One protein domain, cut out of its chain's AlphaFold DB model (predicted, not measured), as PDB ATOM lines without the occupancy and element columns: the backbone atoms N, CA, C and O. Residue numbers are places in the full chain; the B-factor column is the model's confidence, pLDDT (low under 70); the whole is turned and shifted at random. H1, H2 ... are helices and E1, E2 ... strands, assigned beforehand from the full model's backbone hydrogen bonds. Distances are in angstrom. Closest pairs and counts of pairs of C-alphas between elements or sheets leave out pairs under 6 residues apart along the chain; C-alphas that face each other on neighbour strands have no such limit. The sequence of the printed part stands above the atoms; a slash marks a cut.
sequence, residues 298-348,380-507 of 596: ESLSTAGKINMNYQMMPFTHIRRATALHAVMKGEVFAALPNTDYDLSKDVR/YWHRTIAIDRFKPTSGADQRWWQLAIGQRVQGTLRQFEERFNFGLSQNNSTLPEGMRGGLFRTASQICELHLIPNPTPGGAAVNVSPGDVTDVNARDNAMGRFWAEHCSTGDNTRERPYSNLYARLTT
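Overview. This is residues 298 to 348 and 380 to 507 of the 596 residues of an uncharacterized protein of Verrucomicrobiales bacterium (UniProt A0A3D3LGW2). There is little regular structure: in a compact, loop-rich body H7 runs beside a tiny antiparallel sheet, E1 - E2, with H2 far out at one end. The 179 printed residues run H1 E1 H2 E2 H3 H4 H5 H6 H7, mostly helix; named elements hold 69. The radius of gyration of the C-alphas is 17.0 A, the spans 55 by 44 by 34 A.

Along the chain. Find E1, residues 332 to 334, from C-alpha 332 (25.100, -109.755, 61.357), and E2, 382 to 384. The helices are H1, 321 to 329; H2, 338 to 344; H3, 412 to 420; H4, 443 to 448; H5, 466 to 469; H6, 472 to 485, 20.2 A long; and H7, 491 to 504, 20.6 A, ending at C-alpha 504 (19.835, -112.368, 47.496).

Arrangement. Look between E1 and E2: N 333 and O 383 are within hydrogen-bond range, 3.1 A. H7 touches H4, closest C-alphas Ala 443 and Tyr 502, 6.2 A. H5 and H6 touch only at the corner, closest C-alphas Val 469 and Arg 475, 4.6 A. O i to N i+4 pairs within range are 1 of 3 in H2 and 0 of 2 in H4, against 2 of 4 and 3 of 3 O i to N i+3 pairs.

Size, cuts and confidence. Residues 349 to 379 are cut out, a 17.8 A gap between C-alphas 348 and 380. Links E2 to H3, H3 to H4 and H4 to H5 are long. Among the 47 residues with pLDDT under 70 are 422 to 437.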
ATOM      1  N   GLU A 298      15.774-120.610  35.055       54.69
ATOM      2  CA  GLU A 298      15.836-120.244  33.636       54.69
ATOM      3  C   GLU A 298      16.987-119.240  33.436       54.69
ATOM      4  O   GLU A 298      17.333-118.491  34.360       54.69
ATOM      5  N   SER A 299      17.619-119.238  32.259       53.03
ATOM      6  CA  SER A 299      18.757-118.351  31.989       53.03
ATOM      7  C   SER A 299      18.402-116.904  32.345       53.03
ATOM      8  O   SER A 299      17.397-116.382  31.868       53.03
ATOM      9  N   LEU A 300      19.208-116.267  33.204       57.59
ATOM     10  CA  LEU A 300      19.000-114.904  33.723       57.59
ATOM     11  C   LEU A 300      17.789-114.719  34.667       57.59
ATOM     12  O   LEU A 300      17.385-113.584  34.945       57.59
ATOM     13  N   SER A 301      17.207-115.796  35.206       60.50
ATOM     14  CA  SER A 301      16.120-115.684  36.182       60.50
ATOM     15  C   SER A 301      16.622-115.142  37.522       60.50
ATOM     16  O   SER A 301      17.537-115.680  38.145       60.50
ATOM     17  N   THR A 302      15.990-114.066  37.992       65.00
ATOM     18  CA  THR A 302      16.224-113.464  39.312       65.00
ATOM     19  C   THR A 302      15.146-113.869  40.323       65.00
ATOM     20  O   THR A 302      14.897-113.143  41.290       65.00
ATOM     21  N   ALA A 303      14.440-114.979  40.078       63.91
ATOM     22  CA  ALA A 303      13.408-115.486  40.975       63.91
ATOM     23  C   ALA A 303      13.985-115.769  42.377       63.91
ATOM     24  O   ALA A 303      15.122-116.209  42.520       63.91
ATOM     25  N   GLY A 304      13.214-115.460  43.422       70.12
ATOM     26  CA  GLY A 304      13.650-115.597  44.818       70.12
ATOM     27  C   GLY A 304      14.553-114.469  45.340       70.12
ATOM     28  O   GLY A 304      14.738-114.367  46.551       70.12
ATOM     29  N   LYS A 305      15.060-113.581  44.471       80.75
ATOM     30  CA  LYS A 305      15.838-112.400  44.879       80.75
ATOM     31  C   LYS A 305      14.943-111.203  45.208       80.75
ATOM     32  O   LYS A 305      13.858-111.023  44.654       80.75
ATOM     33  N   ILE A 306      15.424-110.350  46.102       86.50
ATOM     34  CA  ILE A 306      14.737-109.164  46.608       86.50
ATOM     35  C   ILE A 306      15.166-107.939  45.810       86.50
ATOM     36  O   ILE A 306      16.353-107.690  45.615       86.50
ATOM     37  N   ASN A 307      14.188-107.155  45.358       88.12
ATOM     38  CA  ASN A 307      14.458-105.955  44.580       88.12
ATOM     39  C   ASN A 307      14.887-104.781  45.475       88.12
ATOM     40  O   ASN A 307      14.131-104.379  46.360       88.12
ATOM     41  N   MET A 308      16.065-104.211  45.209       90.50
ATOM     42  CA  MET A 308      16.587-103.021  45.894       90.50
ATOM     43  C   MET A 308      15.795-101.749  45.571       90.50
ATOM     44  O   MET A 308      15.659-100.872  46.423       90.50
ATOM     45  N   ASN A 309      15.211-101.664  44.372       88.75
ATOM     46  CA  ASN A 309      14.336-100.572  43.946       88.75
ATOM     47  C   ASN A 309      12.936-100.734  44.565       88.75
ATOM     48  O   ASN A 309      11.964-101.135  43.911       88.75
ATOM     49  N   TYR A 310      12.830-100.473  45.871       86.06
ATOM     50  CA  TYR A 310      11.580-100.658  46.611       86.06
ATOM     51  C   TYR A 310      10.576 -99.511  46.440       86.06
ATOM     52  O   TYR A 310       9.399 -99.712  46.766       86.06
ATOM     53  N   GLN A 311      11.003 -98.346  45.942       79.44
ATOM     54  CA  GLN A 311      10.099 -97.304  45.454       79.44
ATOM     55  C   GLN A 311       9.532 -97.716  44.089       79.44
ATOM     56  O   GLN A 311      10.240 -98.281  43.254       79.44
ATOM     57  N   MET A 312       8.246 -97.457  43.856       72.94
ATOM     58  CA  MET A 312       7.613 -97.701  42.558       72.94
ATOM     59  C   MET A 312       7.341 -96.369  41.873       72.94
ATOM     60  O   MET A 312       6.636 -95.539  42.429       72.94
ATOM     61  N   MET A 313       7.843 -96.162  40.661       64.88
ATOM     62  CA  MET A 313       7.470 -94.991  39.867       64.88
ATOM     63  C   MET A 313       6.123 -95.252  39.160       64.88
ATOM     64  O   MET A 313       5.926 -96.367  38.672       64.88
ATOM     65  N   PRO A 314       5.180 -94.289  39.106       64.62
ATOM     66  CA  PRO A 314       5.225 -92.931  39.671       64.62
ATOM     67  C   PRO A 314       4.776 -92.832  41.145       64.62
ATOM     68  O   PRO A 314       4.773 -91.749  41.721       64.62
ATOM     69  N   PHE A 315       4.382 -93.940  41.774       69.50
ATOM     70  CA  PHE A 315       3.886 -93.992  43.155       69.50
ATOM     71  C   PHE A 315       5.006 -93.928  44.214       69.50
ATOM     72  O   PHE A 315       5.196 -94.859  44.998       69.50
ATOM     73  N   THR A 316       5.727 -92.805  44.276       69.44
ATOM     74  CA  THR A 316       6.874 -92.595  45.189       69.44
ATOM     75  C   THR A 316       6.516 -92.674  46.677       69.44
ATOM     76  O   THR A 316       7.371 -92.948  47.514       69.44
ATOM     77  N   HIS A 317       5.239 -92.495  47.023       71.00
ATOM     78  CA  HIS A 317       4.734 -92.643  48.389       71.00
ATOM     79  C   HIS A 317       4.619 -94.111  48.848       71.00
ATOM     80  O   HIS A 317       4.510 -94.366  50.047       71.00
ATOM     81  N   ILE A 318       4.643 -95.083  47.924       73.62
ATOM     82  CA  ILE A 318       4.577 -96.513  48.243       73.62
ATOM     83  C   ILE A 318       5.997 -97.069  48.364       73.62
ATOM     84  O   ILE A 318       6.745 -97.136  47.389       73.62
ATOM     85  N   ARG A 319       6.348 -97.538  49.567       76.50
ATOM     86  CA  ARG A 319       7.646 -98.158  49.869       76.50
ATOM     87  C   ARG A 319       7.488 -99.649  50.153       76.50
ATOM     88  O   ARG A 319       6.855-100.030  51.133       76.50
ATOM     89  N   ARG A 320       8.125-100.510  49.353       81.12
ATOM     90  CA  ARG A 320       8.159-101.975  49.568       81.12
ATOM     91  C   ARG A 320       9.343-102.415  50.444       81.12
ATOM     92  O   ARG A 320      10.009-103.404  50.148       81.12
ATOM     93  N   ALA A 321       9.617-101.673  51.518       85.75
ATOM     94  CA  ALA A 321      10.809-101.866  52.349       85.75
ATOM     95  C   ALA A 321      10.820-103.202  53.120       85.75
ATOM     96  O   ALA A 321      11.888-103.702  53.453       85.75
ATOM     97  N   THR A 322       9.663-103.832  53.359       87.88
ATOM     98  CA  THR A 322       9.544-105.075  54.146       87.88
ATOM     99  C   THR A 322      10.484-106.190  53.681       87.88
ATOM    100  O   THR A 322      11.044-106.905  54.508       87.88
ATOM    101  N   ALA A 323      10.696-106.330  52.369       85.81
ATOM    102  CA  ALA A 323      11.609-107.336  51.834       85.81
ATOM    103  C   ALA A 323      13.079-107.005  52.157       85.81
ATOM    104  O   ALA A 323      13.829-107.888  52.563       85.81
ATOM    105  N   LEU A 324      13.477-105.730  52.076       90.38
ATOM    106  CA  LEU A 324      14.815-105.299  52.499       90.38
ATOM    107  C   LEU A 324      15.023-105.462  54.007       90.38
ATOM    108  O   LEU A 324      16.094-105.869  54.446       90.38
ATOM    109  N   HIS A 325      13.978-105.246  54.804       90.69
ATOM    110  CA  HIS A 325      14.032-105.595  56.218       90.69
ATOM    111  C   HIS A 325      14.258-107.092  56.423       90.69
ATOM    112  O   HIS A 325      15.074-107.469  57.256       90.69
ATOM    113  N   ALA A 326      13.565-107.950  55.672       89.31
ATOM    114  CA  ALA A 326      13.718-109.394  55.790       89.31
ATOM    115  C   ALA A 326      15.140-109.858  55.436       89.31
ATOM    116  O   ALA A 326      15.692-110.685  56.159       89.31
ATOM    117  N   VAL A 327      15.747-109.300  54.381       89.12
ATOM    118  CA  VAL A 327      17.107-109.685  53.973       89.12
ATOM    119  C   VAL A 327      18.170-109.183  54.949       89.12
ATOM    120  O   VAL A 327      19.044-109.956  55.318       89.12
ATOM    121  N   MET A 328      18.073-107.933  55.420       91.81
ATOM    122  CA  MET A 328      19.081-107.334  56.304       91.81
ATOM    123  C   MET A 328      18.936-107.779  57.764       91.81
ATOM    124  O   MET A 328      19.927-107.843  58.482       91.81
ATOM    125  N   LYS A 329      17.725-108.127  58.226       89.00
ATOM    126  CA  LYS A 329      17.488-108.572  59.613       89.00
ATOM    127  C   LYS A 329      18.180-109.897  59.935       89.00
ATOM    128  O   LYS A 329      18.509-110.135  61.093       89.00
ATOM    129  N   GLY A 330      18.349-110.765  58.936       84.56
ATOM    130  CA  GLY A 330      19.058-112.036  59.085       84.56
ATOM    131  C   GLY A 330      20.581-111.898  59.074       84.56
ATOM    132  O   GLY A 330      21.270-112.874  59.354       84.56
ATOM    133  N   GLU A 331      21.102-110.710  58.757       87.12
ATOM    134  CA  GLU A 331      22.534-110.472  58.650       87.12
ATOM    135  C   GLU A 331      23.094-109.806  59.905       87.12
ATOM    136  O   GLU A 331      22.505-108.915  60.521       87.12
ATOM    137  N   VAL A 332      24.287-110.264  60.260       84.81
ATOM    138  CA  VAL A 332      25.100-109.755  61.357       84.81
ATOM    139  C   VAL A 332      26.525-109.697  60.835       84.81
ATOM    140  O   VAL A 332      27.007-110.663  60.221       84.81
ATOM    141  N   PHE A 333      27.199-108.579  61.069       83.12
ATOM    142  CA  PHE A 333      28.583-108.403  60.652       83.12
ATOM    143  C   PHE A 333      29.526-108.368  61.849       83.12
ATOM    144  O   PHE A 333      29.126-108.033  62.967       83.12
ATOM    145  N   ALA A 334      30.761-108.812  61.617       83.06
ATOM    146  CA  ALA A 334      31.808-108.811  62.625       83.06
ATOM    147  C   ALA A 334      32.299-107.376  62.840       83.06
ATOM    148  O   ALA A 334      32.502-106.629  61.888       83.06
ATOM    149  N   ALA A 335      32.451-107.002  64.101       82.31
ATOM    150  CA  ALA A 335      33.029-105.747  64.542       82.31
ATOM    151  C   ALA A 335      33.778-106.055  65.837       82.31
ATOM    152  O   ALA A 335      33.236-105.922  66.936       82.31
ATOM    153  N   LEU A 336      34.995-106.570  65.685       79.94
ATOM    154  CA  LEU A 336      35.874-106.969  66.773       79.94
ATOM    155  C   LEU A 336      36.594-105.738  67.338       79.94
ATOM    156  O   LEU A 336      37.312-105.079  66.584       79.94
ATOM    157  N   PRO A 337      36.425-105.401  68.630       79.88
ATOM    158  CA  PRO A 337      37.153-104.291  69.234       79.88
ATOM    159  C   PRO A 337      38.652-104.579  69.295       79.88
ATOM    160  O   PRO A 337      39.058-105.689  69.643       79.88
ATOM    161  N   ASN A 338      39.474-103.562  69.042       77.81
ATOM    162  CA  ASN A 338      40.931-103.718  68.938       77.81
ATOM    163  C   ASN A 338      41.590-104.330  70.185       77.81
ATOM    164  O   ASN A 338      42.564-105.075  70.079       77.81
ATOM    165  N   THR A 339      41.042-104.062  71.375       75.94
ATOM    166  CA  THR A 339      41.579-104.576  72.646       75.94
ATOM    167  C   THR A 339      41.309-106.060  72.876       75.94
ATOM    168  O   THR A 339      41.946-106.665  73.733       75.94
ATOM    169  N   ASP A 340      40.358-106.636  72.141       76.12
ATOM    170  CA  ASP A 340      39.902-108.019  72.303       76.12
ATOM    171  C   ASP A 340      40.456-108.946  71.211       76.12
ATOM    172  O   ASP A 340      40.081-110.119  71.141       76.12
ATOM    173  N   TYR A 341      41.369-108.448  70.375       77.19
ATOM    174  CA  TYR A 341      41.942-109.209  69.274       77.19
ATOM    175  C   TYR A 341      42.584-110.527  69.719       77.19
ATOM    176  O   TYR A 341      42.171-111.577  69.229       77.19
ATOM    177  N   ASP A 342      43.521-110.508  70.671       75.56
ATOM    178  CA  ASP A 342      44.171-111.737  71.153       75.56
ATOM    179  C   ASP A 342      43.141-112.759  71.665       75.56
ATOM    180  O   ASP A 342      43.199-113.939  71.319       75.56
ATOM    181  N   LEU A 343      42.134-112.286  72.407       74.75
ATOM    182  CA  LEU A 343      41.057-113.124  72.942       74.75
ATOM    183  C   LEU A 343      40.207-113.760  71.836       74.75
ATOM    184  O   LEU A 343      39.709-114.871  72.009       74.75
ATOM    185  N   SER A 344      40.031-113.081  70.700       71.75
ATOM    186  CA  SER A 344      39.319-113.627  69.535       71.75
ATOM    187  C   SER A 344      40.061-114.774  68.858       71.75
ATOM    188  O   SER A 344      39.448-115.622  68.206       71.75
ATOM    189  N   LYS A 345      41.385-114.819  69.036       72.31
ATOM    190  CA  LYS A 345      42.251-115.877  68.516       72.31
ATOM    191  C   LYS A 345      42.424-117.023  69.498       72.31
ATOM    192  O   LYS A 345      43.019-118.040  69.139       72.31
ATOM    193  N   ASP A 346      41.878-116.896  70.699       67.94
ATOM    194  CA  ASP A 346      41.883-117.960  71.682       67.94
ATOM    195  C   ASP A 346      40.747-118.963  71.464       67.94
ATOM    196  O   ASP A 346      39.655-118.676  70.968       67.94
ATOM    197  N   VAL A 347      41.025-120.191  71.882       58.41
ATOM    198  CA  VAL A 347      40.062-121.287  71.942       58.41
ATOM    199  C   VAL A 347      39.852-121.648  73.407       58.41
ATOM    200  O   VAL A 347      40.795-121.603  74.198       58.41
ATOM    201  N   ARG A 348      38.625-122.016  73.804       52.34
ATOM    202  CA  ARG A 348      38.387-122.459  75.188       52.34
ATOM    203  C   ARG A 348      39.246-123.690  75.475       52.34
ATOM    204  O   ARG A 348      39.084-124.731  74.843       52.34
ATOM    205  N   TYR A 380      30.906-106.455  72.426       66.06
ATOM    206  CA  TYR A 380      30.150-107.108  71.375       66.06
ATOM    207  C   TYR A 380      31.101-107.275  70.181       66.06
ATOM    208  O   TYR A 380      31.625-106.281  69.687       66.06
ATOM    209  N   TRP A 381      31.353-108.501  69.718       76.12
ATOM    210  CA  TRP A 381      32.195-108.742  68.525       76.12
ATOM    211  C   TRP A 381      31.394-108.747  67.223       76.12
ATOM    212  O   TRP A 381      31.932-108.904  66.131       76.12
ATOM    213  N   HIS A 382      30.083-108.583  67.346       79.56
ATOM    214  CA  HIS A 382      29.134-108.631  66.255       79.56
ATOM    215  C   HIS A 382      28.168-107.451  66.380       79.56
ATOM    216  O   HIS A 382      27.925-106.958  67.487       79.56
ATOM    217  N   ARG A 383      27.652-106.973  65.246       80.81
ATOM    218  CA  ARG A 383      26.602-105.953  65.193       80.81
ATOM    219  C   ARG A 383      25.490-106.391  64.256       80.81
ATOM    220  O   ARG A 383      25.730-106.773  63.108       80.81
ATOM    221  N   THR A 384      24.260-106.282  64.739       86.00
ATOM    222  CA  THR A 384      23.077-106.252  63.876       86.00
ATOM    223  C   THR A 384      23.014-104.940  63.094       86.00
ATOM    224  O   THR A 384      23.500-103.901  63.546       86.00
ATOM    225  N   ILE A 385      22.386-104.975  61.920       89.75
ATOM    226  CA  ILE A 385      22.252-103.807  61.044       89.75
ATOM    227  C   ILE A 385      21.091-102.918  61.526       89.75
ATOM    228  O   ILE A 385      19.975-103.393  61.763       89.75
ATOM    229  N   ALA A 386      21.331-101.613  61.647       89.94
ATOM    230  CA  ALA A 386      20.294-100.596  61.757       89.94
ATOM    231  C   ALA A 386      19.673-100.393  60.367       89.94
ATOM    232  O   ALA A 386      20.288 -99.804  59.477       89.94
ATOM    233  N   ILE A 387      18.474-100.937  60.145       90.00
ATOM    234  CA  ILE A 387      17.845-100.985  58.813       90.00
ATOM    235  C   ILE A 387      17.152 -99.655  58.505       90.00
ATOM    236  O   ILE A 387      17.590 -98.912  57.633       90.00
ATOM    237  N   ASP A 388      16.098 -99.325  59.244       85.94
ATOM    238  CA  ASP A 388      15.323 -98.087  59.121       85.94
ATOM    239  C   ASP A 388      15.495 -97.179  60.339       85.94
ATOM    240  O   ASP A 388      15.568 -95.962  60.189       85.94
ATOM    241  N   ARG A 389      15.601 -97.762  61.533       81.50
ATOM    242  CA  ARG A 389      15.649 -97.048  62.807       81.50
ATOM    243  C   ARG A 389      16.677 -97.643  63.756       81.50
ATOM    244  O   ARG A 389      16.910 -98.852  63.771       81.50
ATOM    245  N   PHE A 390      17.213 -96.787  64.612       78.69
ATOM    246  CA  PHE A 390      18.003 -97.208  65.760       78.69
ATOM    247  C   PHE A 390      17.053 -97.648  66.870       78.69
ATOM    248  O   PHE A 390      16.072 -96.960  67.167       78.69
ATOM    249  N   LYS A 391      17.328 -98.796  67.491       70.56
ATOM    250  CA  LYS A 391      16.601 -99.187  68.703       70.56
ATOM    251  C   LYS A 391      17.000 -98.240  69.842       70.56
ATOM    252  O   LYS A 391      18.198 -98.017  70.025       70.56
ATOM    253  N   PRO A 392      16.044 -97.689  70.609       63.88
ATOM    254  CA  PRO A 392      16.384 -96.858  71.752       63.88
ATOM    255  C   PRO A 392      17.169 -97.683  72.778       63.88
ATOM    256  O   PRO A 392      16.789 -98.804  73.113       63.88
ATOM    257  N   THR A 393      18.266 -97.119  73.285       58.41
ATOM    258  CA  THR A 393      19.094 -97.738  74.336       58.41
ATOM    259  C   THR A 393      18.403 -97.735  75.703       58.41
ATOM    260  O   THR A 393      18.814 -98.465  76.600       58.41
ATOM    261  N   SER A 394      17.346 -96.931  75.864       59.06
ATOM    262  CA  SER A 394      16.481 -96.874  77.044       59.06
ATOM    263  C   SER A 394      15.090 -96.351  76.670       59.06
ATOM    264  O   SER A 394      14.987 -95.412  75.882       59.06
ATOM    265  N   GLY A 395      14.031 -96.893  77.280       65.00
ATOM    266  CA  GLY A 395      12.647 -96.430  77.096       65.00
ATOM    267  C   GLY A 395      11.835 -97.211  76.053       65.00
ATOM    268  O   GLY A 395      12.321 -98.157  75.437       65.00
ATOM    269  N   ALA A 396      10.560 -96.838  75.901       64.75
ATOM    270  CA  ALA A 396       9.645 -97.475  74.956       64.75
ATOM    271  C   ALA A 396       9.922 -97.020  73.518       64.75
ATOM    272  O   ALA A 396      10.141 -95.837  73.254       64.75
ATOM    273  N   ASP A 397       9.865 -97.964  72.581       69.81
ATOM    274  CA  ASP A 397      10.056 -97.674  71.166       69.81
ATOM    275  C   ASP A 397       8.909 -96.804  70.624       69.81
ATOM    276  O   ASP A 397       7.736 -97.183  70.697       69.81
ATOM    277  N   GLN A 398       9.230 -95.626  70.084       69.19
ATOM    278  CA  GLN A 398       8.221 -94.756  69.477       69.19
ATOM    279  C   GLN A 398       7.637 -95.420  68.228       69.19
ATOM    280  O   GLN A 398       8.357 -96.035  67.437       69.19
ATOM    281  N   ARG A 399       6.326 -95.308  68.012       74.00
ATOM    282  CA  ARG A 399       5.693 -95.896  66.823       74.00
ATOM    283  C   ARG A 399       6.083 -95.091  65.585       74.00
ATOM    284  O   ARG A 399       6.177 -93.870  65.646       74.00
ATOM    285  N   TRP A 400       6.253 -95.756  64.444       69.25
ATOM    286  CA  TRP A 400       6.751 -95.139  63.204       69.25
ATOM    287  C   TRP A 400       6.014 -93.849  62.789       69.25
ATOM    288  O   TRP A 400       6.638 -92.882  62.359       69.25
ATOM    289  N   TRP A 401       4.690 -93.796  62.960       73.06
ATOM    290  CA  TRP A 401       3.880 -92.627  62.597       73.06
ATOM    291  C   TRP A 401       3.978 -91.452  63.578       73.06
ATOM    292  O   TRP A 401       3.554 -90.354  63.230       73.06
ATOM    293  N   GLN A 402       4.524 -91.663  64.779       76.19
ATOM    294  CA  GLN A 402       4.755 -90.606  65.773       76.19
ATOM    295  C   GLN A 402       6.036 -89.811  65.481       76.19
ATOM    296  O   GLN A 402       6.207 -88.715  66.005       76.19
ATOM    297  N   LEU A 403       6.920 -90.347  64.634       70.75
ATOM    298  CA  LEU A 403       8.159 -89.695  64.233       70.75
ATOM    299  C   LEU A 403       7.903 -88.664  63.129       70.75
ATOM    300  O   LEU A 403       7.137 -88.907  62.182       70.75
ATOM    301  N   ALA A 404       8.607 -87.532  63.223       71.31
ATOM    302  CA  ALA A 404       8.666 -86.544  62.154       71.31
ATOM    303  C   ALA A 404       9.136 -87.213  60.853       71.31
ATOM    304  O   ALA A 404       9.975 -88.114  60.884       71.31
ATOM    305  N   ILE A 405       8.619 -86.774  59.700       67.81
ATOM    306  CA  ILE A 405       8.883 -87.405  58.391       67.81
ATOM    307  C   ILE A 405      10.386 -87.602  58.150       67.81
ATOM    308  O   ILE A 405      10.793 -88.659  57.668       67.81
ATOM    309  N   GLY A 406      11.210 -86.634  58.558       65.06
ATOM    310  CA  GLY A 406      12.654 -86.705  58.382       65.06
ATOM    311  C   GLY A 406      13.403 -87.692  59.278       65.06
ATOM    312  O   GLY A 406      14.542 -88.020  58.971       65.06
ATOM    313  N   GLN A 407      12.756 -88.196  60.329       69.44
ATOM    314  CA  GLN A 407      13.304 -89.153  61.294       69.44
ATOM    315  C   GLN A 407      12.758 -90.573  61.094       69.44
ATOM    316  O   GLN A 407      13.112 -91.484  61.835       69.44
ATOM    317  N   ARG A 408      11.887 -90.780  60.097       74.94
ATOM    318  CA  ARG A 408      11.260 -92.084  59.830       74.94
ATOM    319  C   ARG A 408      12.200 -93.105  59.191       74.94
ATOM    320  O   ARG A 408      11.916 -94.293  59.289       74.94
ATOM    321  N   VAL A 409      13.253 -92.651  58.510       82.00
ATOM    322  CA  VAL A 409      14.281 -93.492  57.882       82.00
ATOM    323  C   VAL A 409      15.640 -92.886  58.225       82.00
ATOM    324  O   VAL A 409      15.931 -91.770  57.799       82.00
ATOM    325  N   GLN A 410      16.428 -93.589  59.035       83.06
ATOM    326  CA  GLN A 410      17.706 -93.136  59.599       83.06
ATOM    327  C   GLN A 410      18.846 -94.131  59.346       83.06
ATOM    328  O   GLN A 410      19.965 -93.703  59.115       83.06
ATOM    329  N   GLY A 411      18.578 -95.441  59.388       87.19
ATOM    330  CA  GLY A 411      19.601 -96.484  59.238       87.19
ATOM    331  C   GLY A 411      20.116 -96.665  57.803       87.19
ATOM    332  O   GLY A 411      20.149 -95.746  56.995       87.19
ATOM    333  N   THR A 412      20.474 -97.892  57.445       91.25
ATOM    334  CA  THR A 412      20.985 -98.264  56.115       91.25
ATOM    335  C   THR A 412      20.031 -97.859  54.977       91.25
ATOM    336  O   THR A 412      20.474 -97.377  53.937       91.25
ATOM    337  N   LEU A 413      18.710 -97.954  55.179       90.19
ATOM    338  CA  LEU A 413      17.708 -97.532  54.189       90.19
ATOM    339  C   LEU A 413      17.668 -96.018  53.950       90.19
ATOM    340  O   LEU A 413      17.111 -95.578  52.947       90.19
ATOM    341  N   ARG A 414      18.278 -95.203  54.817       86.38
ATOM    342  CA  ARG A 414      18.389 -93.758  54.581       86.38
ATOM    343  C   ARG A 414      19.155 -93.472  53.292       86.38
ATOM    344  O   ARG A 414      18.735 -92.627  52.511       86.38
ATOM    345  N   GLN A 415      20.204 -94.246  53.040       87.88
ATOM    346  CA  GLN A 415      21.047 -94.113  51.850       87.88
ATOM    347  C   GLN A 415      20.275 -94.475  50.576       87.88
ATOM    348  O   GLN A 415      20.470 -93.858  49.535       87.88
ATOM    349  N   PHE A 416      19.336 -95.427  50.663       88.25
ATOM    350  CA  PHE A 416      18.436 -95.755  49.556       88.25
ATOM    351  C   PHE A 416      17.524 -94.568  49.223       88.25
ATOM    352  O   PHE A 416      17.385 -94.215  48.057       88.25
ATOM    353  N   GLU A 417      16.924 -93.926  50.233       82.75
ATOM    354  CA  GLU A 417      16.071 -92.746  50.022       82.75
ATOM    355  C   GLU A 417      16.861 -91.562  49.444       82.75
ATOM    356  O   GLU A 417      16.393 -90.918  48.509       82.75
ATOM    357  N   GLU A 418      18.067 -91.295  49.953       80.19
ATOM    358  CA  GLU A 418      18.965 -90.256  49.422       80.19
ATOM    359  C   GLU A 418      19.317 -90.510  47.954       80.19
ATOM    360  O   GLU A 418      19.287 -89.595  47.126       80.19
ATOM    361  N   ARG A 419      19.571 -91.776  47.610       81.19
ATOM    362  CA  ARG A 419      19.822 -92.187  46.233       81.19
ATOM    363  C   ARG A 419      18.599 -91.949  45.349       81.19
ATOM    364  O   ARG A 419      18.734 -91.319  44.303       81.19
ATOM    365  N   PHE A 420      17.410 -92.392  45.763       80.75
ATOM    366  CA  PHE A 420      16.181 -92.201  44.983       80.75
ATOM    367  C   PHE A 420      15.787 -90.728  44.822       80.75
ATOM    368  O   PHE A 420      15.191 -90.370  43.809       80.75
ATOM    369  N   ASN A 421      16.199 -89.861  45.747       75.81
ATOM    370  CA  ASN A 421      16.048 -88.408  45.637       75.81
ATOM    371  C   ASN A 421      17.109 -87.750  44.730       75.81
ATOM    372  O   ASN A 421      17.369 -86.555  44.855       75.81
ATOM    373  N   PHE A 422      17.738 -88.517  43.831       68.19
ATOM    374  CA  PHE A 422      18.774 -88.061  42.895       68.19
ATOM    375  C   PHE A 422      19.931 -87.313  43.563       68.19
ATOM    376  O   PHE A 422      20.530 -86.417  42.974       68.19
ATOM    377  N   GLY A 423      20.274 -87.712  44.788       57.03
ATOM    378  CA  GLY A 423      21.420 -87.155  45.484       57.03
ATOM    379  C   GLY A 423      21.184 -85.824  46.172       57.03
ATOM    380  O   GLY A 423      22.148 -85.177  46.562       57.03
ATOM    381  N   LEU A 424      19.929 -85.431  46.368       54.00
ATOM    382  CA  LEU A 424      19.592 -84.407  47.344       54.00
ATOM    383  C   LEU A 424      19.432 -85.091  48.707       54.00
ATOM    384  O   LEU A 424      18.398 -85.693  49.011       54.00
ATOM    385  N   SER A 425      20.474 -85.012  49.539       53.34
ATOM    386  CA  SER A 425      20.309 -85.193  50.989       53.34
ATOM    387  C   SER A 425      19.254 -84.204  51.510       53.34
ATOM    388  O   SER A 425      19.006 -83.172  50.883       53.34
ATOM    389  N   GLN A 426      18.671 -84.452  52.689       47.94
ATOM    390  CA  GLN A 426      17.804 -83.471  53.370       47.94
ATOM    391  C   GLN A 426      18.423 -82.068  53.463       47.94
ATOM    392  O   GLN A 426      17.682 -81.092  53.543       47.94
ATOM    393  N   ASN A 427      19.757 -81.990  53.417       51.03
ATOM    394  CA  ASN A 427      20.539 -80.764  53.514       51.03
ATOM    395  C   ASN A 427      21.192 -80.334  52.184       51.03
ATOM    396  O   ASN A 427      22.119 -79.530  52.208       51.03
ATOM    397  N   ASN A 428      20.742 -80.837  51.024       50.34
ATOM    398  CA  ASN A 428      21.244 -80.416  49.703       50.34
ATOM    399  C   ASN A 428      22.737 -80.741  49.424       50.34
ATOM    400  O   ASN A 428      23.358 -80.104  48.575       50.34
ATOM    401  N   SER A 429      23.333 -81.724  50.111       52.78
ATOM    402  CA  SER A 429      24.701 -82.190  49.824       52.78
ATOM    403  C   SER A 429      24.730 -83.100  48.593       52.78
ATOM    404  O   SER A 429      23.926 -84.028  48.519       52.78
ATOM    405  N   THR A 430      25.675 -82.880  47.674       57.19
ATOM    406  CA  THR A 430      25.953 -83.765  46.530       57.19
ATOM    407  C   THR A 430      26.364 -85.166  46.996       57.19
ATOM    408  O   THR A 430      27.039 -85.298  48.016       57.19
ATOM    409  N   LEU A 431      25.968 -86.211  46.259       58.25
ATOM    410  CA  LEU A 431      26.429 -87.582  46.522       58.25
ATOM    411  C   LEU A 431      27.958 -87.685  46.390       58.25
ATOM    412  O   LEU A 431      28.534 -86.943  45.588       58.25
ATOM    413  N   PRO A 432      28.603 -88.601  47.135       57.47
ATOM    414  CA  PRO A 432      30.031 -88.861  46.996       57.47
ATOM    415  C   PRO A 432      30.369 -89.336  45.577       57.47
ATOM    416  O   PRO A 432      29.534 -89.919  44.873       57.47
ATOM    417  N   GLU A 433      31.599 -89.061  45.147       49.31
ATOM    418  CA  GLU A 433      32.115 -89.459  43.837       49.31
ATOM    419  C   GLU A 433      31.979 -90.984  43.666       49.31
ATOM    420  O   GLU A 433      32.447 -91.755  44.492       49.31
ATOM    421  N   GLY A 434      31.253 -91.431  42.634       50.34
ATOM    422  CA  GLY A 434      30.938 -92.852  42.408       50.34
ATOM    423  C   GLY A 434      29.511 -93.275  42.789       50.34
ATOM    424  O   GLY A 434      28.949 -94.147  42.120       50.34
ATOM    425  N   MET A 435      28.844 -92.605  43.741       59.19
ATOM    426  CA  MET A 435      27.425 -92.860  44.030       59.19
ATOM    427  C   MET A 435      26.523 -92.216  42.973       59.19
ATOM    428  O   MET A 435      26.228 -91.020  42.990       59.19
ATOM    429  N   ARG A 436      26.009 -93.031  42.044       62.78
ATOM    430  CA  ARG A 436      25.026 -92.564  41.053       62.78
ATOM    431  C   ARG A 436      23.645 -92.402  41.690       62.78
ATOM    432  O   ARG A 436      23.037 -93.397  42.096       62.78
ATOM    433  N   GLY A 437      23.131 -91.171  41.699       67.56
ATOM    434  CA  GLY A 437      21.746 -90.871  42.065       67.56
ATOM    435  C   GLY A 437      20.725 -91.570  41.156       67.56
ATOM    436  O   GLY A 437      20.998 -91.871  39.991       67.56
ATOM    437  N   GLY A 438      19.539 -91.827  41.700       77.81
ATOM    438  CA  GLY A 438      18.423 -92.493  41.034       77.81
ATOM    439  C   GLY A 438      18.262 -93.966  41.424       77.81
ATOM    440  O   GLY A 438      18.539 -94.375  42.548       77.81
ATOM    441  N   LEU A 439      17.754 -94.769  40.490       82.69
ATOM    442  CA  LEU A 439      17.498 -96.196  40.695       82.69
ATOM    443  C   LEU A 439      18.802 -97.004  40.723       82.69
ATOM    444  O   LEU A 439      19.731 -96.729  39.959       82.69
ATOM    445  N   PHE A 440      18.825 -98.065  41.529       87.69
ATOM    446  CA  PHE A 440      19.864 -99.082  41.447       87.69
ATOM    447  C   PHE A 440      19.777 -99.773  40.084       87.69
ATOM    448  O   PHE A 440      18.710-100.235  39.671       87.69
ATOM    449  N   ARG A 441      20.905 -99.850  39.384       85.44
ATOM    450  CA  ARG A 441      21.029-100.471  38.060       85.44
ATOM    451  C   ARG A 441      21.457-101.925  38.173       85.44
ATOM    452  O   ARG A 441      20.946-102.764  37.435       85.44
ATOM    453  N   THR A 442      22.295-102.230  39.155       87.75
ATOM    454  CA  THR A 442      22.818-103.573  39.398       87.75
ATOM    455  C   THR A 442      22.854-103.934  40.890       87.75
ATOM    456  O   THR A 442      22.766-103.053  41.743       87.75
ATOM    457  N   ALA A 443      22.910-105.233  41.205       88.81
ATOM    458  CA  ALA A 443      22.873-105.755  42.572       88.81
ATOM    459  C   ALA A 443      24.142-105.417  43.367       88.81
ATOM    460  O   ALA A 443      24.051-105.178  44.570       88.81
ATOM    461  N   SER A 444      25.296-105.342  42.699       90.81
ATOM    462  CA  SER A 444      26.593-105.012  43.304       90.81
ATOM    463  C   SER A 444      26.645-103.621  43.936       90.81
ATOM    464  O   SER A 444      27.404-103.401  44.872       90.81
ATOM    465  N   GLN A 445      25.764-102.707  43.523       90.25
ATOM    466  CA  GLN A 445      25.647-101.365  44.098       90.25
ATOM    467  C   GLN A 445      25.210-101.354  45.573       90.25
ATOM    468  O   GLN A 445      25.213-100.300  46.204       90.25
ATOM    469  N   ILE A 446      24.852-102.507  46.155       91.38
ATOM    470  CA  ILE A 446      24.751-102.651  47.613       91.38
ATOM    471  C   ILE A 446      26.096-102.390  48.308       91.38
ATOM    472  O   ILE A 446      26.107-101.838  49.403       91.38
ATOM    473  N   CYS A 447      27.214-102.730  47.657       91.19
ATOM    474  CA  CYS A 447      28.578-102.501  48.133       91.19
ATOM    475  C   CYS A 447      28.980-101.018  48.108       91.19
ATOM    476  O   CYS A 447      30.015-100.676  48.662       91.19
ATOM    477  N   GLU A 448      28.172-100.136  47.506       88.00
ATOM    478  CA  GLU A 448      28.347 -98.679  47.597       88.00
ATOM    479  C   GLU A 448      27.789 -98.120  48.922       88.00
ATOM    480  O   GLU A 448      28.101 -96.992  49.284       88.00
ATOM    481  N   LEU A 449      26.954 -98.869  49.656       89.44
ATOM    482  CA  LEU A 449      26.221 -98.368  50.825       89.44
ATOM    483  C   LEU A 449      26.807 -98.886  52.137       89.44
ATOM    484  O   LEU A 449      27.036-100.082  52.283       89.44
ATOM    485  N   HIS A 450      26.944 -98.019  53.146       91.50
ATOM    486  CA  HIS A 450      27.395 -98.461  54.471       91.50
ATOM    487  C   HIS A 450      26.320 -99.294  55.170       91.50
ATOM    488  O   HIS A 450      25.205 -98.818  55.384       91.50
ATOM    489  N   LEU A 451      26.654-100.500  55.621       93.06
ATOM    490  CA  LEU A 451      25.808-101.229  56.567       93.06
ATOM    491  C   LEU A 451      25.964-100.617  57.965       93.06
ATOM    492  O   LEU A 451      26.987-100.790  58.625       93.06
ATOM    493  N   ILE A 452      24.947 -99.881  58.411       92.50
ATOM    494  CA  ILE A 452      25.007 -99.115  59.661       92.50
ATOM    495  C   ILE A 452      24.872-100.061  60.869       92.50
ATOM    496  O   ILE A 452      23.883-100.795  60.935       92.50
ATOM    497  N   PRO A 453      25.805-100.062  61.841       88.81
ATOM    498  CA  PRO A 453      25.700-100.893  63.041       88.81
ATOM    499  C   PRO A 453      24.622-100.379  64.003       88.81
ATOM    500  O   PRO A 453      24.496 -99.175  64.231       88.81
ATOM    501  N   ASN A 454      23.882-101.292  64.637       83.44
ATOM    502  CA  ASN A 454      23.053-100.946  65.791       83.44
ATOM    503  C   ASN A 454      23.917-100.631  67.028       83.44
ATOM    504  O   ASN A 454      24.959-101.261  67.233       83.44
ATOM    505  N   PRO A 455      23.462 -99.711  67.894       77.62
ATOM    506  CA  PRO A 455      24.183 -99.321  69.092       77.62
ATOM    507  C   PRO A 455      24.070-100.407  70.162       77.62
ATOM    508  O   PRO A 455      23.017-101.028  70.328       77.62
ATOM    509  N   THR A 456      25.138-100.599  70.934       71.44
ATOM    510  CA  THR A 456      25.163-101.559  72.047       71.44
ATOM    511  C   THR A 456      25.125-100.848  73.408       71.44
ATOM    512  O   THR A 456      25.769 -99.800  73.567       71.44
ATOM    513  N   PRO A 457      24.403-101.385  74.416       61.72
ATOM    514  CA  PRO A 457      24.366-100.813  75.763       61.72
ATOM    515  C   PRO A 457      25.766-100.703  76.386       61.72
ATOM    516  O   PRO A 457      26.564-101.632  76.299       61.72
ATOM    517  N   GLY A 458      26.076 -99.565  77.017       53.88
ATOM    518  CA  GLY A 458      27.360 -99.340  77.700       53.88
ATOM    519  C   GLY A 458      28.570 -99.073  76.788       53.88
ATOM    520  O   GLY A 458      29.670 -98.900  77.303       53.88
ATOM    521  N   GLY A 459      28.384 -99.008  75.462       52.59
ATOM    522  CA  GLY A 459      29.439 -98.769  74.462       52.59
ATOM    523  C   GLY A 459      29.525 -97.326  73.946       52.59
ATOM    524  O   GLY A 459      29.782 -97.117  72.764       52.59
ATOM    525  N   ALA A 460      29.258 -96.325  74.791       42.88
ATOM    526  CA  ALA A 460      29.006 -94.938  74.368       42.88
ATOM    527  C   ALA A 460      30.141 -94.254  73.573       42.88
ATOM    528  O   ALA A 460      29.874 -93.263  72.904       42.88
ATOM    529  N   ALA A 461      31.374 -94.772  73.601       48.69
ATOM    530  CA  ALA A 461      32.495 -94.190  72.858       48.69
ATOM    531  C   ALA A 461      32.580 -94.624  71.376       48.69
ATOM    532  O   ALA A 461      33.297 -93.983  70.618       48.69
ATOM    533  N   VAL A 462      31.856 -95.670  70.940       65.12
ATOM    534  CA  VAL A 462      32.018 -96.259  69.586       65.12
ATOM    535  C   VAL A 462      30.684 -96.699  68.960       65.12
ATOM    536  O   VAL A 462      30.608 -97.664  68.203       65.12
ATOM    537  N   ASN A 463      29.580 -96.035  69.304       75.38
ATOM    538  CA  ASN A 463      28.289 -96.301  68.667       75.38
ATOM    539  C   ASN A 463      28.027 -95.279  67.560       75.38
ATOM    540  O   ASN A 463      28.222 -94.084  67.761       75.38
ATOM    541  N   VAL A 464      27.505 -95.750  66.427       83.75
ATOM    542  CA  VAL A 464      26.876 -94.870  65.438       83.75
ATOM    543  C   VAL A 464      25.496 -94.487  65.968       83.75
ATOM    544  O   VAL A 464      24.722 -95.353  66.387       83.75
ATOM    545  N   SER A 465      25.195 -93.192  65.995       83.50
ATOM    546  CA  SER A 465      23.924 -92.662  66.483       83.50
ATOM    547  C   SER A 465      23.028 -92.173  65.336       83.50
ATOM    548  O   SER A 465      23.505 -91.946  64.223       83.50
ATOM    549  N   PRO A 466      21.725 -91.934  65.582       79.62
ATOM    550  CA  PRO A 466      20.844 -91.333  64.583       79.62
ATOM    551  C   PRO A 466      21.329 -89.989  64.022       79.62
ATOM    552  O   PRO A 466      21.045 -89.682  62.868       79.62
ATOM    553  N   GLY A 467      22.032 -89.180  64.826       78.12
ATOM    554  CA  GLY A 467      22.562 -87.882  64.390       78.12
ATOM    555  C   GLY A 467      23.730 -88.017  63.414       78.12
ATOM    556  O   GLY A 467      23.878 -87.197  62.510       78.12
ATOM    557  N   ASP A 468      24.496 -89.098  63.548       83.81
ATOM    558  CA  ASP A 468      25.681 -89.378  62.741       83.81
ATOM    559  C   ASP A 468      25.354 -89.811  61.305       83.81
ATOM    560  O   ASP A 468      26.223 -89.793  60.449       83.81
ATOM    561  N   VAL A 469      24.117 -90.216  61.014       83.75
ATOM    562  CA  VAL A 469      23.728 -90.781  59.705       83.75
ATOM    563  C   VAL A 469      22.797 -89.871  58.902       83.75
ATOM    564  O   VAL A 469      22.145 -90.310  57.951       83.75
ATOM    565  N   THR A 470      22.727 -88.599  59.293       78.69
ATOM    566  CA  THR A 470      21.817 -87.592  58.729       78.69
ATOM    567  C   THR A 470      22.175 -87.166  57.302       78.69
ATOM    568  O   THR A 470      21.263 -86.891  56.514       78.69
ATOM    569  N   ASP A 471      23.467 -87.171  56.969       78.50
ATOM    570  CA  ASP A 471      24.029 -86.941  55.637       78.50
ATOM    571  C   ASP A 471      25.284 -87.804  55.401       78.50
ATOM    572  O   ASP A 471      25.701 -88.569  56.274       78.50
ATOM    573  N   VAL A 472      25.849 -87.717  54.194       77.88
ATOM    574  CA  VAL A 472      26.970 -88.554  53.740       77.88
ATOM    575  C   VAL A 472      28.246 -88.276  54.544       77.88
ATOM    576  O   VAL A 472      28.841 -89.211  55.067       77.88
ATOM    577  N   ASN A 473      28.632 -87.010  54.723       79.69
ATOM    578  CA  ASN A 473      29.885 -86.660  55.399       79.69
ATOM    579  C   ASN A 473      29.845 -87.035  56.884       79.69
ATOM    580  O   ASN A 473      30.823 -87.548  57.430       79.69
ATOM    581  N   ALA A 474      28.719 -86.783  57.558       83.12
ATOM    582  CA  ALA A 474      28.532 -87.200  58.946       83.12
ATOM    583  C   ALA A 474      28.643 -88.728  59.079       83.12
ATOM    584  O   ALA A 474      29.318 -89.230  59.985       83.12
ATOM    585  N   ARG A 475      28.047 -89.455  58.125       87.00
ATOM    586  CA  ARG A 475      28.045 -90.917  58.086       87.00
ATOM    587  C   ARG A 475      29.440 -91.473  57.868       87.00
ATOM    588  O   ARG A 475      29.843 -92.336  58.640       87.00
ATOM    589  N   ASP A 476      30.184 -90.971  56.890       82.75
ATOM    590  CA  ASP A 476      31.543 -91.439  56.606       82.75
ATOM    591  C   ASP A 476      32.473 -91.192  57.796       82.75
ATOM    592  O   ASP A 476      33.188 -92.098  58.220       82.75
ATOM    593  N   ASN A 477      32.378 -90.021  58.435       83.19
ATOM    594  CA  ASN A 477      33.119 -89.730  59.665       83.19
ATOM    595  C   ASN A 477      32.738 -90.673  60.818       83.19
ATOM    596  O   ASN A 477      33.589 -91.107  61.597       83.19
ATOM    597  N   ALA A 478      31.457 -91.001  60.967       85.88
ATOM    598  CA  ALA A 478      31.003 -91.920  62.003       85.88
ATOM    599  C   ALA A 478      31.414 -93.367  61.737       85.88
ATOM    600  O   ALA A 478      31.839 -94.051  62.666       85.88
ATOM    601  N   MET A 479      31.353 -93.810  60.483       87.75
ATOM    602  CA  MET A 479      31.829 -95.126  60.074       87.75
ATOM    603  C   MET A 479      33.353 -95.226  60.193       87.75
ATOM    604  O   MET A 479      33.843 -96.244  60.672       87.75
ATOM    605  N   GLY A 480      34.100 -94.168  59.864       84.38
ATOM    606  CA  GLY A 480      35.546 -94.080  60.086       84.38
ATOM    607  C   GLY A 480      35.914 -94.210  61.565       84.38
ATOM    608  O   GLY A 480      36.731 -95.056  61.920       84.38
ATOM    609  N   ARG A 481      35.241 -93.463  62.456       83.56
ATOM    610  CA  ARG A 481      35.404 -93.614  63.918       83.56
ATOM    611  C   ARG A 481      35.047 -95.023  64.398       83.56
ATOM    612  O   ARG A 481      35.775 -95.597  65.202       83.56
ATOM    613  N   PHE A 482      33.945 -95.587  63.903       85.25
ATOM    614  CA  PHE A 482      33.511 -96.932  64.270       85.25
ATOM    615  C   PHE A 482      34.552 -97.984  63.875       85.25
ATOM    616  O   PHE A 482      34.931 -98.809  64.704       85.25
ATOM    617  N   TRP A 483      35.036 -97.957  62.634       85.38
ATOM    618  CA  TRP A 483      35.999 -98.939  62.143       85.38
ATOM    619  C   TRP A 483      37.423 -98.707  62.645       85.38
ATOM    620  O   TRP A 483      38.171 -99.674  62.704       85.38
ATOM    621  N   ALA A 484      37.791 -97.496  63.074       80.94
ATOM    622  CA  ALA A 484      39.073 -97.241  63.738       80.94
ATOM    623  C   ALA A 484      39.210 -98.059  65.032       80.94
ATOM    624  O   ALA A 484      40.226 -98.707  65.260       80.94
ATOM    625  N   GLU A 485      38.144 -98.124  65.824       80.75
ATOM    626  CA  GLU A 485      38.076 -98.873  67.089       80.75
ATOM    627  C   GLU A 485      37.832-100.384  66.901       80.75
ATOM    628  O   GLU A 485      37.999-101.178  67.833       80.75
ATOM    629  N   HIS A 486      37.441-100.791  65.690       81.50
ATOM    630  CA  HIS A 486      37.228-102.188  65.300       81.50
ATOM    631  C   HIS A 486      38.151-102.622  64.159       81.50
ATOM    632  O   HIS A 486      37.829-103.533  63.383       81.50
ATOM    633  N   CYS A 487      39.299-101.960  64.040       80.50
ATOM    634  CA  CYS A 487      40.202-102.132  62.927       80.50
ATOM    635  C   CYS A 487      40.755-103.567  62.893       80.50
ATOM    636  O   CYS A 487      40.955-104.110  61.813       80.50
ATOM    637  N   SER A 488      40.873-104.258  64.031       77.75
ATOM    638  CA  SER A 488      41.261-105.684  64.082       77.75
ATOM    639  C   SER A 488      40.369-106.647  63.278       77.75
ATOM    640  O   SER A 488      40.768-107.778  63.011       77.75
ATOM    641  N   THR A 489      39.170-106.216  62.877       82.56
ATOM    642  CA  THR A 489      38.296-106.973  61.974       82.56
ATOM    643  C   THR A 489      38.888-106.962  60.564       82.56
ATOM    644  O   THR A 489      38.973-105.886  59.973       82.56
ATOM    645  N   GLY A 490      39.260-108.121  60.018       82.31
ATOM    646  CA  GLY A 490      39.801-108.222  58.657       82.31
ATOM    647  C   GLY A 490      38.745-108.050  57.562       82.31
ATOM    648  O   GLY A 490      37.554-108.281  57.797       82.31
ATOM    649  N   ASP A 491      39.164-107.655  56.365       83.62
ATOM    650  CA  ASP A 491      38.274-107.274  55.270       83.62
ATOM    651  C   ASP A 491      37.378-108.406  54.789       83.62
ATOM    652  O   ASP A 491      36.168-108.203  54.691       83.62
ATOM    653  N   ASN A 492      37.895-109.627  54.655       82.12
ATOM    654  CA  ASN A 492      37.068-110.805  54.396       82.12
ATOM    655  C   ASN A 492      35.871-110.950  55.363       82.12
ATOM    656  O   ASN A 492      34.767-111.329  54.959       82.12
ATOM    657  N   THR A 493      36.049-110.615  56.644       84.00
ATOM    658  CA  THR A 493      34.969-110.650  57.642       84.00
ATOM    659  C   THR A 493      34.078-109.404  57.619       84.00
ATOM    660  O   THR A 493      32.876-109.531  57.882       84.00
ATOM    661  N   ARG A 494      34.615-108.231  57.245       87.19
ATOM    662  CA  ARG A 494      33.836-106.996  57.014       87.19
ATOM    663  C   ARG A 494      32.943-107.098  55.779       87.19
ATOM    664  O   ARG A 494      31.836-106.563  55.781       87.19
ATOM    665  N   GLU A 495      33.395-107.803  54.747       89.56
ATOM    666  CA  GLU A 495      32.696-107.979  53.470       89.56
ATOM    667  C   GLU A 495      31.718-109.162  53.466       89.56
ATOM    668  O   GLU A 495      30.779-109.203  52.668       89.56
ATOM    669  N   ARG A 496      31.850-110.095  54.417       87.00
ATOM    670  CA  ARG A 496      30.913-111.211  54.633       87.00
ATOM    671  C   ARG A 496      29.418-110.833  54.571       87.00
ATOM    672  O   ARG A 496      28.670-111.555  53.907       87.00
ATOM    673  N   PRO A 497      28.920-109.767  55.233       90.69
ATOM    674  CA  PRO A 497      27.520-109.363  55.084       90.69
ATOM    675  C   PRO A 497      27.165-108.974  53.639       90.69
ATOM    676  O   PRO A 497      26.104-109.365  53.161       90.69
ATOM    677  N   TYR A 498      28.045-108.284  52.907       91.75
ATOM    678  CA  TYR A 498      27.819-107.950  51.495       91.75
ATOM    679  C   TYR A 498      27.807-109.206  50.621       91.75
ATOM    680  O   TYR A 498      26.944-109.329  49.755       91.75
ATOM    681  N   SER A 499      28.667-110.187  50.916       87.19
ATOM    682  CA  SER A 499      28.646-111.515  50.283       87.19
ATOM    683  C   SER A 499      27.263-112.164  50.372       87.19
ATOM    684  O   SER A 499      26.726-112.613  49.355       87.19
ATOM    685  N   ASN A 500      26.667-112.179  51.566       86.62
ATOM    686  CA  ASN A 500      25.364-112.802  51.801       86.62
ATOM    687  C   ASN A 500      24.203-112.001  51.195       86.62
ATOM    688  O   ASN A 500      23.229-112.586  50.710       86.62
ATOM    689  N   LEU A 501      24.292-110.668  51.229       89.56
ATOM    690  CA  LEU A 501      23.274-109.778  50.675       89.56
ATOM    691  C   LEU A 501      23.268-109.821  49.145       89.56
ATOM    692  O   LEU A 501      22.207-110.026  48.558       89.56
ATOM    693  N   TYR A 502      24.429-109.694  48.498       89.19
ATOM    694  CA  TYR A 502      24.565-109.632  47.039       89.19
ATOM    695  C   TYR A 502      23.846-110.792  46.333       89.19
ATOM    696  O   TYR A 502      23.045-110.576  45.422       89.19
ATOM    697  N   ALA A 503      24.030-112.024  46.819       81.50
ATOM    698  CA  ALA A 503      23.403-113.210  46.233       81.50
ATOM    699  C   ALA A 503      21.859-113.176  46.276       81.50
ATOM    700  O   ALA A 503      21.195-113.767  45.419       81.50
ATOM    701  N   ARG A 504      21.282-112.466  47.253       85.12
ATOM    702  CA  ARG A 504      19.835-112.368  47.496       85.12
ATOM    703  C   ARG A 504      19.202-111.126  46.881       85.12
ATOM    704  O   ARG A 504      17.980-111.005  46.929       85.12
ATOM    705  N   LEU A 505      19.988-110.203  46.335       88.06
ATOM    706  CA  LEU A 505      19.506-108.925  45.824       88.06
ATOM    707  C   LEU A 505      19.422-108.915  44.295       88.06
ATOM    708  O   LEU A 505      20.140-109.611  43.583       88.06
ATOM    709  N   THR A 506      18.493-108.119  43.784       87.50
ATOM    710  CA  THR A 506      18.327-107.812  42.361       87.50
ATOM    711  C   THR A 506      17.877-106.359  42.217       87.50
ATOM    712  O   THR A 506      17.348-105.764  43.153       87.50
ATOM    713  N   THR A 507      18.056-105.764  41.047       87.38
ATOM    714  CA  THR A 507      17.470-104.454  40.699       87.38
ATOM    715  C   THR A 507      16.213-104.582  39.855       87.38
ATOM    716  O   THR A 507      15.452-103.626  39.681       87.38
TER     717      THR A 507